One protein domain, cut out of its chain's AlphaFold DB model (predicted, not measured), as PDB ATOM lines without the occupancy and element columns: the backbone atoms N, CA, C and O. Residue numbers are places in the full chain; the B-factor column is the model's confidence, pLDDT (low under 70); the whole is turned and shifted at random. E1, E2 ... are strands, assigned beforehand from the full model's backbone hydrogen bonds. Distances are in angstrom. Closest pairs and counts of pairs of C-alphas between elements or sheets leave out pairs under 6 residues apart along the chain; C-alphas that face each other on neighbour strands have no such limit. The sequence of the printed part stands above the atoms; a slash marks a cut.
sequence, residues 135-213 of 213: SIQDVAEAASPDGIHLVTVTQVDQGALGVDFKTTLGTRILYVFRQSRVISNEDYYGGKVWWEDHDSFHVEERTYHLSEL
ATOM      1  N   SER A 135     227.941 243.997 247.000       53.16
ATOM      2  CA  SER A 135     228.301 245.350 247.431       53.16
ATOM      3  C   SER A 135     229.625 245.727 246.774       53.16
ATOM      4  O   SER A 135     230.651 245.104 247.042       53.16
ATOM      5  N   ILE A 136     229.593 246.736 245.897       63.16
ATOM      6  CA  ILE A 136     230.795 247.302 245.276       63.16
ATOM      7  C   ILE A 136     231.158 248.575 246.034       63.16
ATOM      8  O   ILE A 136     230.359 249.513 246.074       63.16
ATOM      9  N   GLN A 137     232.344 248.606 246.631       69.62
ATOM     10  CA  GLN A 137     232.862 249.771 247.345       69.62
ATOM     11  C   GLN A 137     234.274 250.096 246.872       69.62
ATOM     12  O   GLN A 137     235.132 249.218 246.789       69.62
ATOM     13  N   ASP A 138     234.517 251.372 246.583       73.31
ATOM     14  CA  ASP A 138     235.864 251.868 246.326       73.31
ATOM     15  C   ASP A 138     236.604 251.914 247.671       73.31
ATOM     16  O   ASP A 138     236.248 252.689 248.560       73.31
ATOM     17  N   VAL A 139     237.598 251.040 247.842       80.94
ATOM     18  CA  VAL A 139     238.357 250.907 249.100       80.94
ATOM     19  C   VAL A 139     239.650 251.712 249.092       80.94
ATOM     20  O   VAL A 139     240.131 252.110 250.151       80.94
ATOM     21  N   ALA A 140     240.204 251.989 247.911       82.00
ATOM     22  CA  ALA A 140     241.340 252.884 247.755       82.00
ATOM     23  C   ALA A 140     241.358 253.527 246.367       82.00
ATOM     24  O   ALA A 140     241.025 252.896 245.361       82.00
ATOM     25  N   GLU A 141     241.793 254.783 246.314       87.31
ATOM     26  CA  GLU A 141     241.920 255.555 245.084       87.31
ATOM     27  C   GLU A 141     243.182 256.422 245.149       87.31
ATOM     28  O   GLU A 141     243.448 257.066 246.164       87.31
ATOM     29  N   ALA A 142     243.953 256.455 244.062       88.69
ATOM     30  CA  ALA A 142     245.102 257.342 243.925       88.69
ATOM     31  C   ALA A 142     245.176 257.925 242.512       88.69
ATOM     32  O   ALA A 142     245.227 257.194 241.517       88.69
ATOM     33  N   ALA A 143     245.204 259.254 242.424       88.31
ATOM     34  CA  ALA A 143     245.409 259.970 241.170       88.31
ATOM     35  C   ALA A 143     246.904 260.130 240.882       88.31
ATOM     36  O   ALA A 143     247.684 260.378 241.805       88.31
ATOM     37  N   SER A 144     247.284 260.013 239.611       89.06
ATOM     38  CA  SER A 144     248.656 260.262 239.172       89.06
ATOM     39  C   SER A 144     249.053 261.723 239.394       89.06
ATOM     40  O   SER A 144     248.176 262.594 239.468       89.06
ATOM     41  N   PRO A 145     250.360 262.040 239.464       86.12
ATOM     42  CA  PRO A 145     250.818 263.409 239.709       86.12
ATOM     43  C   PRO A 145     250.365 264.417 238.638       86.12
ATOM     44  O   PRO A 145     250.164 265.592 238.934       86.12
ATOM     45  N   ASP A 146     250.162 263.964 237.400       86.88
ATOM     46  CA  ASP A 146     249.614 264.760 236.289       86.88
ATOM     47  C   ASP A 146     248.070 264.787 236.250       86.88
ATOM     48  O   ASP A 146     247.463 265.518 235.462       86.88
ATOM     49  N   GLY A 147     247.414 263.996 237.101       82.75
ATOM     50  CA  GLY A 147     245.966 263.872 237.189       82.75
ATOM     51  C   GLY A 147     245.298 263.220 235.975       82.75
ATOM     52  O   GLY A 147     244.068 263.300 235.881       82.75
ATOM     53  N   ILE A 148     246.060 262.611 235.057       87.31
ATOM     54  CA  ILE A 148     245.547 261.924 233.859       87.31
ATOM     55  C   ILE A 148     245.065 260.516 234.210       87.31
ATOM     56  O   ILE A 148     244.005 260.086 233.742       87.31
ATOM     57  N   HIS A 149     245.804 259.815 235.060       89.81
ATOM     58  CA  HIS A 149     245.524 258.448 235.460       89.81
ATOM     59  C   HIS A 149     244.960 258.386 236.878       89.81
ATOM     60  O   HIS A 149     245.186 259.244 237.733       89.81
ATOM     61  N   LEU A 150     244.161 257.357 237.113       88.50
ATOM     62  CA  LEU A 150     243.481 257.129 238.370       88.50
ATOM     63  C   LEU A 150     243.446 255.639 238.650       88.50
ATOM     64  O   LEU A 150     242.783 254.894 237.930       88.50
ATOM     65  N   VAL A 151     244.130 255.206 239.696       88.25
ATOM     66  CA  VAL A 151     244.063 253.818 240.143       88.25
ATOM     67  C   VAL A 151     242.958 253.724 241.178       88.25
ATOM     68  O   VAL A 151     242.940 254.496 242.134       88.25
ATOM     69  N   THR A 152     242.030 252.795 240.976       87.69
ATOM     70  CA  THR A 152     240.958 252.509 241.932       87.69
ATOM     71  C   THR A 152     240.956 251.021 242.240       87.69
ATOM     72  O   THR A 152     240.896 250.199 241.321       87.69
ATOM     73  N   VAL A 153     240.994 250.691 243.527       85.94
ATOM     74  CA  VAL A 153     240.772 249.339 244.032       85.94
ATOM     75  C   VAL A 153     239.327 249.261 244.500       85.94
ATOM     76  O   VAL A 153     238.915 249.993 245.403       85.94
ATOM     77  N   THR A 154     238.555 248.390 243.864       86.25
ATOM     78  CA  THR A 154     237.153 248.167 244.199       86.25
ATOM     79  C   THR A 154     237.010 246.824 244.887       86.25
ATOM     80  O   THR A 154     237.381 245.793 244.321       86.25
ATOM     81  N   GLN A 155     236.445 246.842 246.085       82.00
ATOM     82  CA  GLN A 155     235.997 245.654 246.780       82.00
ATOM     83  C   GLN A 155     234.633 245.254 246.225       82.00
ATOM     84  O   GLN A 155     233.718 246.073 246.153       82.00
ATOM     85  N   VAL A 156     234.511 243.995 245.836       79.44
ATOM     86  CA  VAL A 156     233.294 243.360 245.347       79.44
ATOM     87  C   VAL A 156     232.958 242.261 246.349       79.44
ATOM     88  O   VAL A 156     233.413 241.128 246.225       79.44
ATOM     89  N   ASP A 157     232.199 242.599 247.388       71.06
ATOM     90  CA  ASP A 157     231.663 241.591 248.309       71.06
ATOM     91  C   ASP A 157     230.629 240.774 247.544       71.06
ATOM     92  O   ASP A 157     229.680 241.372 247.081       71.06
ATOM     93  N   GLN A 158     230.811 239.469 247.359       67.88
ATOM     94  CA  GLN A 158     229.895 238.582 246.630       67.88
ATOM     95  C   GLN A 158     228.979 237.780 247.576       67.88
ATOM     96  O   GLN A 158     228.387 236.767 247.179       67.88
ATOM     97  N   GLY A 159     228.869 238.189 248.842       66.75
ATOM     98  CA  GLY A 159     228.069 237.514 249.855       66.75
ATOM     99  C   GLY A 159     228.657 236.151 250.224       66.75
ATOM    100  O   GLY A 159     229.770 236.048 250.731       66.75
ATOM    101  N   ALA A 160     227.915 235.067 249.978       63.19
ATOM    102  CA  ALA A 160     228.335 233.712 250.362       63.19
ATOM    103  C   ALA A 160     229.575 233.194 249.601       63.19
ATOM    104  O   ALA A 160     230.205 232.236 250.046       63.19
ATOM    105  N   LEU A 161     229.909 233.808 248.462       65.31
ATOM    106  CA  LEU A 161     231.090 233.475 247.660       65.31
ATOM    107  C   LEU A 161     232.368 234.168 248.161       65.31
ATOM    108  O   LEU A 161     233.448 233.871 247.659       65.31
ATOM    109  N   GLY A 162     232.255 235.032 249.175       69.19
ATOM    110  CA  GLY A 162     233.370 235.787 249.734       69.19
ATOM    111  C   GLY A 162     233.528 237.162 249.094       69.19
ATOM    112  O   GLY A 162     232.625 237.664 248.430       69.19
ATOM    113  N   VAL A 163     234.680 237.782 249.328       76.00
ATOM    114  CA  VAL A 163     235.010 239.128 248.855       76.00
ATOM    115  C   VAL A 163     236.079 239.017 247.778       76.00
ATOM    116  O   VAL A 163     237.084 238.352 247.993       76.00
ATOM    117  N   ASP A 164     235.858 239.683 246.649       80.38
ATOM    118  CA  ASP A 164     236.819 239.800 245.555       80.38
ATOM    119  C   ASP A 164     237.320 241.247 245.453       80.38
ATOM    120  O   ASP A 164     236.595 242.194 245.775       80.38
ATOM    121  N   PHE A 165     238.556 241.433 245.005       82.12
ATOM    122  CA  PHE A 165     239.165 242.748 244.850       82.12
ATOM    123  C   PHE A 165     239.614 242.952 243.418       82.12
ATOM    124  O   PHE A 165     240.190 242.087 242.767       82.12
ATOM    125  N   LYS A 166     239.345 244.152 242.916       86.31
ATOM    126  CA  LYS A 166     239.625 244.494 241.533       86.31
ATOM    127  C   LYS A 166     240.349 245.817 241.456       86.31
ATOM    128  O   LYS A 166     239.814 246.857 241.833       86.31
ATOM    129  N   THR A 167     241.554 245.782 240.905       84.75
ATOM    130  CA  THR A 167     242.350 246.980 240.644       84.75
ATOM    131  C   THR A 167     242.120 247.434 239.212       84.75
ATOM    132  O   THR A 167     242.314 246.684 238.249       84.75
ATOM    133  N   THR A 168     241.709 248.689 239.064       89.00
ATOM    134  CA  THR A 168     241.400 249.298 237.771       89.00
ATOM    135  C   THR A 168     242.229 250.552 237.529       89.00
ATOM    136  O   THR A 168     242.350 251.405 238.406       89.00
ATOM    137  N   LEU A 169     242.754 250.682 236.309       89.50
ATOM    138  CA  LEU A 169     243.338 251.916 235.792       89.50
ATOM    139  C   LEU A 169     242.261 252.694 235.049       89.50
ATOM    140  O   LEU A 169     241.768 252.262 234.007       89.50
ATOM    141  N   GLY A 170     241.896 253.851 235.575       89.06
ATOM    142  CA  GLY A 170     241.135 254.868 234.873       89.06
ATOM    143  C   GLY A 170     242.073 255.825 234.147       89.06
ATOM    144  O   GLY A 170     242.931 256.428 234.774       89.06
ATOM    145  N   THR A 171     241.874 256.022 232.848       89.56
ATOM    146  CA  THR A 171     242.505 257.112 232.090       89.56
ATOM    147  C   THR A 171     241.464 258.184 231.806       89.56
ATOM    148  O   THR A 171     240.397 257.892 231.253       89.56
ATOM    149  N   ARG A 172     241.744 259.425 232.208       88.88
ATOM    150  CA  ARG A 172     240.867 260.571 231.962       88.88
ATOM    151  C   ARG A 172     241.069 261.069 230.537       88.88
ATOM    152  O   ARG A 172     242.152 261.493 230.156       88.88
ATOM    153  N   ILE A 173     239.994 261.064 229.759       84.69
ATOM    154  CA  ILE A 173     239.972 261.583 228.393       84.69
ATOM    155  C   ILE A 173     239.225 262.915 228.418       84.69
ATOM    156  O   ILE A 173     238.042 262.974 228.774       84.69
ATOM    157  N   LEU A 174     239.928 263.990 228.050       83.31
ATOM    158  CA  LEU A 174     239.407 265.365 228.014       83.31
ATOM    159  C   LEU A 174     238.789 265.840 229.346       83.31
ATOM    160  O   LEU A 174     237.959 266.741 229.333       83.31
ATOM    161  N   TYR A 175     239.146 265.222 230.480       79.62
ATOM    162  CA  TYR A 175     238.548 265.454 231.811       79.62
ATOM    163  C   TYR A 175     237.027 265.222 231.905       79.62
ATOM    164  O   TYR A 175     236.394 265.589 232.894       79.62
ATOM    165  N   VAL A 176     236.432 264.602 230.886       82.69
ATOM    166  CA  VAL A 176     234.984 264.370 230.789       82.69
ATOM    167  C   VAL A 176     234.670 262.879 230.843       82.69
ATOM    168  O   VAL A 176     233.696 262.458 231.477       82.69
ATOM    169  N   PHE A 177     235.515 262.068 230.209       84.38
ATOM    170  CA  PHE A 177     235.356 260.625 230.138       84.38
ATOM    171  C   PHE A 177     236.444 259.919 230.939       84.38
ATOM    172  O   PHE A 177     237.565 260.412 231.066       84.38
ATOM    173  N   ARG A 178     236.116 258.737 231.450       85.62
ATOM    174  CA  ARG A 178     237.055 257.804 232.068       85.62
ATOM    175  C   ARG A 178     237.037 256.521 231.254       85.62
ATOM    176  O   ARG A 178     235.990 255.890 231.133       85.62
ATOM    177  N   GLN A 179     238.183 256.130 230.715       87.44
ATOM    178  CA  GLN A 179     238.371 254.792 230.176       87.44
ATOM    179  C   GLN A 179     238.946 253.905 231.272       87.44
ATOM    180  O   GLN A 179     240.017 254.203 231.791       87.44
ATOM    181  N   SER A 180     238.228 252.849 231.644       85.81
ATOM    182  CA  SER A 180     238.646 251.962 232.731       85.81
ATOM    183  C   SER A 180     239.157 250.638 232.183       85.81
ATOM    184  O   SER A 180     238.490 249.984 231.382       85.81
ATOM    185  N   ARG A 181     240.330 250.214 232.643       85.62
ATOM    186  CA  ARG A 181     240.917 248.913 232.329       85.62
ATOM    187  C   ARG A 181     241.218 248.167 233.617       85.62
ATOM    188  O   ARG A 181     241.714 248.748 234.574       85.62
ATOM    189  N   VAL A 182     240.904 246.881 233.639       84.81
ATOM    190  CA  VAL A 182     241.256 245.998 234.754       84.81
ATOM    191  C   VAL A 182     242.731 245.646 234.640       84.81
ATOM    192  O   VAL A 182     243.158 245.224 233.566       84.81
ATOM    193  N   ILE A 183     243.484 245.840 235.718       86.94
ATOM    194  CA  ILE A 183     244.915 245.525 235.770       86.94
ATOM    195  C   ILE A 183     245.155 244.236 236.553       86.94
ATOM    196  O   ILE A 183     245.939 243.397 236.126       86.94
ATOM    197  N   SER A 184     244.466 244.079 237.683       83.25
ATOM    198  CA  SER A 184     244.626 242.938 238.581       83.25
ATOM    199  C   SER A 184     243.294 242.594 239.253       83.25
ATOM    200  O   SER A 184     242.480 243.488 239.501       83.25
ATOM    201  N   ASN A 185     243.089 241.305 239.532       82.38
ATOM    202  CA  ASN A 185     241.976 240.761 240.325       82.38
ATOM    203  C   ASN A 185     242.528 240.022 241.558       82.38
ATOM    204  O   ASN A 185     242.093 238.922 241.881       82.38
ATOM    205  N   GLU A 186     243.609 240.533 242.130       80.12
ATOM    206  CA  GLU A 186     244.252 239.914 243.283       80.12
ATOM    207  C   GLU A 186     243.684 240.455 244.584       80.12
ATOM    208  O   GLU A 186     243.210 241.593 244.636       80.12
ATOM    209  N   ASP A 187     243.780 239.632 245.628       77.94
ATOM    210  CA  ASP A 187     243.390 240.001 246.980       77.94
ATOM    211  C   ASP A 187     244.070 241.305 247.410       77.94
ATOM    212  O   ASP A 187     245.262 241.513 247.181       77.94
ATOM    213  N   TYR A 188     243.297 242.164 248.071       78.31
ATOM    214  CA  TYR A 188     243.765 243.411 248.654       78.31
ATOM    215  C   TYR A 188     243.463 243.393 250.151       78.31
ATOM    216  O   TYR A 188     242.319 243.250 250.580       78.31
ATOM    217  N   TYR A 189     244.496 243.560 250.962       77.50
ATOM    218  CA  TYR A 189     244.457 243.460 252.417       77.50
ATOM    219  C   TYR A 189     244.444 244.833 253.102       77.50
ATOM    220  O   TYR A 189     244.727 244.941 254.297       77.50
ATOM    221  N   GLY A 190     244.086 245.894 252.372       72.38
ATOM    222  CA  GLY A 190     243.992 247.247 252.923       72.38
ATOM    223  C   GLY A 190     245.324 247.997 252.943       72.38
ATOM    224  O   GLY A 190     245.516 248.864 253.798       72.38
ATOM    225  N   GLY A 191     246.248 247.666 252.034       77.00
ATOM    226  CA  GLY A 191     247.510 248.390 251.882       77.00
ATOM    227  C   GLY A 191     247.348 249.840 251.401       77.00
ATOM    228  O   GLY A 191     246.268 250.425 251.414       77.00
ATOM    229  N   LYS A 192     248.454 250.475 251.000       82.19
ATOM    230  CA  LYS A 192     248.417 251.820 250.404       82.19
ATOM    231  C   LYS A 192     248.428 251.716 248.886       82.19
ATOM    232  O   LYS A 192     249.195 250.936 248.328       82.19
ATOM    233  N   VAL A 193     247.634 252.566 248.244       86.31
ATOM    234  CA  VAL A 193     247.711 252.831 246.806       86.31
ATOM    235  C   VAL A 193     248.303 254.220 246.631       86.31
ATOM    236  O   VAL A 193     247.784 255.186 247.191       86.31
ATOM    237  N   TRP A 194     249.415 254.325 245.913       90.19
ATOM    238  CA  TRP A 194     250.102 255.597 245.699       90.19
ATOM    239  C   TRP A 194     250.952 255.549 244.430       90.19
ATOM    240  O   TRP A 194     251.330 254.481 243.958       90.19
ATOM    241  N   TRP A 195     251.225 256.721 243.870       91.88
ATOM    242  CA  TRP A 195     252.057 256.873 242.681       91.88
ATOM    243  C   TRP A 195     253.493 257.179 243.088       91.88
ATOM    244  O   TRP A 195     253.708 258.080 243.900       91.88
ATOM    245  N   GLU A 196     254.453 256.438 242.540       88.69
ATOM    246  CA  GLU A 196     255.879 256.710 242.754       88.69
ATOM    247  C   GLU A 196     256.363 257.815 241.822       88.69
ATOM    248  O   GLU A 196     257.019 258.762 242.259       88.69
ATOM    249  N   ASP A 197     255.956 257.743 240.558       86.56
ATOM    250  CA  ASP A 197     256.222 258.756 239.548       86.56
ATOM    251  C   ASP A 197     255.039 258.868 238.566       86.56
ATOM    252  O   ASP A 197     253.897 258.554 238.904       86.56
ATOM    253  N   HIS A 198     255.278 259.404 237.368       83.75
ATOM    254  CA  HIS A 198     254.246 259.537 236.335       83.75
ATOM    255  C   HIS A 198     253.913 258.214 235.627       83.75
ATOM    256  O   HIS A 198     252.810 258.084 235.100       83.75
ATOM    257  N   ASP A 199     254.833 257.246 235.633       85.56
ATOM    258  CA  ASP A 199     254.752 256.011 234.846       85.56
ATOM    259  C   ASP A 199     254.576 254.756 235.711       85.56
ATOM    260  O   ASP A 199     254.344 253.668 235.179       85.56
ATOM    261  N   SER A 200     254.664 254.885 237.034       88.81
ATOM    262  CA  SER A 200     254.607 253.775 237.971       88.81
ATOM    263  C   SER A 200     253.797 254.086 239.224       88.81
ATOM    264  O   SER A 200     253.818 255.183 239.796       88.81
ATOM    265  N   PHE A 201     253.055 253.077 239.664       89.06
ATOM    266  CA  PHE A 201     252.253 253.145 240.873       89.06
ATOM    267  C   PHE A 201     252.340 251.843 241.653       89.06
ATOM    268  O   PHE A 201     252.580 250.766 241.104       89.06
ATOM    269  N   HIS A 202     252.105 251.959 242.952       89.62
ATOM    270  CA  HIS A 202     252.119 250.849 243.886       89.62
ATOM    271  C   HIS A 202     250.707 250.534 244.346       89.62
ATOM    272  O   HIS A 202     249.928 251.429 244.692       89.62
ATOM    273  N   VAL A 203     250.400 249.243 244.379       85.00
ATOM    274  CA  VAL A 203     249.240 248.687 245.073       85.00
ATOM    275  C   VAL A 203     249.797 247.661 246.048       85.00
ATOM    276  O   VAL A 203     250.294 246.613 245.638       85.00
ATOM    277  N   GLU A 204     249.759 247.998 247.335       84.31
ATOM    278  CA  GLU A 204     250.412 247.222 248.397       84.31
ATOM    279  C   GLU A 204     251.931 247.096 248.187       84.31
ATOM    280  O   GLU A 204     252.626 248.110 248.195       84.31
ATOM    281  N   GLU A 205     252.446 245.874 248.023       78.81
ATOM    282  CA  GLU A 205     253.866 245.578 247.798       78.81
ATOM    283  C   GLU A 205     254.226 245.455 246.307       78.81
ATOM    284  O   GLU A 205     255.383 245.201 245.973       78.81
ATOM    285  N   ARG A 206     253.255 245.613 245.394       83.81
ATOM    286  CA  ARG A 206     253.487 245.473 243.952       83.81
ATOM    287  C   ARG A 206     253.550 246.807 243.244       83.81
ATOM    288  O   ARG A 206     252.646 247.633 243.362       83.81
ATOM    289  N   THR A 207     254.574 246.936 242.416       87.88
ATOM    290  CA  THR A 207     254.766 248.044 241.488       87.88
ATOM    291  C   THR A 207     254.224 247.666 240.117       87.88
ATOM    292  O   THR A 207     254.481 246.572 239.617       87.88
ATOM    293  N   TYR A 208     253.480 248.580 239.508       86.56
ATOM    294  CA  TYR A 208     252.964 248.457 238.151       86.56
ATOM    295  C   TYR A 208     253.528 249.588 237.299       86.56
ATOM    296  O   TYR A 208     253.502 250.743 237.725       86.56
ATOM    297  N   HIS A 209     253.978 249.264 236.087       87.81
ATOM    298  CA  HIS A 209     254.482 250.231 235.115       87.81
ATOM    299  C   HIS A 209     253.487 250.409 233.966       87.81
ATOM    300  O   HIS A 209     253.055 249.433 233.355       87.81
ATOM    301  N   LEU A 210     253.143 251.655 233.629       84.44
ATOM    302  CA  LEU A 210     252.195 251.976 232.556       84.44
ATOM    303  C   LEU A 210     252.633 251.433 231.188       84.44
ATOM    304  O   LEU A 210     251.784 251.077 230.378       84.44
ATOM    305  N   SER A 211     253.940 251.338 230.932       83.25
ATOM    306  CA  SER A 211     254.500 250.790 229.688       83.25
ATOM    307  C   SER A 211     254.217 249.298 229.484       83.25
ATOM    308  O   SER A 211     254.261 248.819 228.350       83.25
ATOM    309  N   GLU A 212     253.933 248.571 230.562       81.56
ATOM    310  CA  GLU A 212     253.696 247.124 230.559       81.56
ATOM    311  C   GLU A 212     252.199 246.770 230.553       81.56
ATOM    312  O   GLU A 212     251.840 245.599 230.410       81.56
ATOM    313  N   LEU A 213     251.330 247.780 230.693       75.00
ATOM    314  CA  LEU A 213     249.876 247.645 230.772       75.00
ATOM    315  C   LEU A 213     249.219 247.889 229.414       75.00
ATOM    316  O   LEU A 213     248.782 246.895 228.789       75.00
TER     317      LEU A 213
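AT A GLANCE: This is residues 135 to 213 of the 213 residues of an uncharacterized protein of Paenibacillus sp. BK673 (UniProt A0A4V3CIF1). A long, strongly twisted sheet of four strands, E1 to E4, has a much smaller sheet of three short strands, E5 to E7, over part of one face, making a lopsided sandwich in which the sheets are only partly face to face. The small sheet meets the large one mainly through E5 beside E1, while E7 stays apart from the large sheet, and the ends of E3 and E4 at their shared turn reach away from the small sheet. The printed part has 79 residues with no named helix and seven named strands, E1 to E7 in chain order; the sheets run E1 E2 E3 E4 and E5 E6 E7, both antiparallel, and the class is all strand. The whole is compact, with a radius of gyration of the C-alphas of 12.7 A, and spans 40 by 29 by 19 A.

HOW THE PARTS SIT: E1, residues 135 to 143, bends by 50 degrees at residue 140 and forms a hairpin with E2, residues 149 to 157; N 137 and O 155 are 2.9 A apart, within hydrogen-bond range. E2 forms the next hairpin with E3, residues 163 to 173, with N 152 and O 168 at 2.9 A. E3 forms a third with E4, residues 177 to 184, at 141 degrees between directions, with N 171 and O 179 at 2.8 A. These four make a meander, each strand the antiparallel neighbour of the one before; from edge to edge the strands' lines turn by 78 degrees. The second meander is E5, residues 193 to 195, E6, residues 200 to 203, and E7, residues 206 to 209, with N 202 and O 194 at 2.8 A and N 203 and O 206 at 2.9 A. The sheets form a sandwich, two sheets face to face, 10.3 A centre to centre where they face each other. The closest C-alphas of E1 and E5 are those of Ala 142 and Trp 194, 5.6 A apart. E6 is near E1 and E2, and E7 is apart from E1, E2, E3 and E4.

IN THESE COORDINATES: E1 begins at C-alpha 135 (228.301, 245.350, 247.431) and is 23.4 A long, E2 25.3 A. E3, the longest at 30.8 A, ends at C-alpha 173 (239.972, 261.583, 228.393); E4 measures 21.7 A. E5, E6 and E7 measure 7.2, 10.3 and 10.1 A, and E7 ends at C-alpha 209 (254.482, 250.231, 235.115).

THE WHOLE: The two C-alphas farthest apart, those of Ala 160 and Leu 174, are 40.3 A apart. The printed part has no cut; the link E4 to E5, 8 residues, is short, and the others are tight. Mean pLDDT of the printed part is 82.4, with residues 135 to 137 and 158 to 162 under 70.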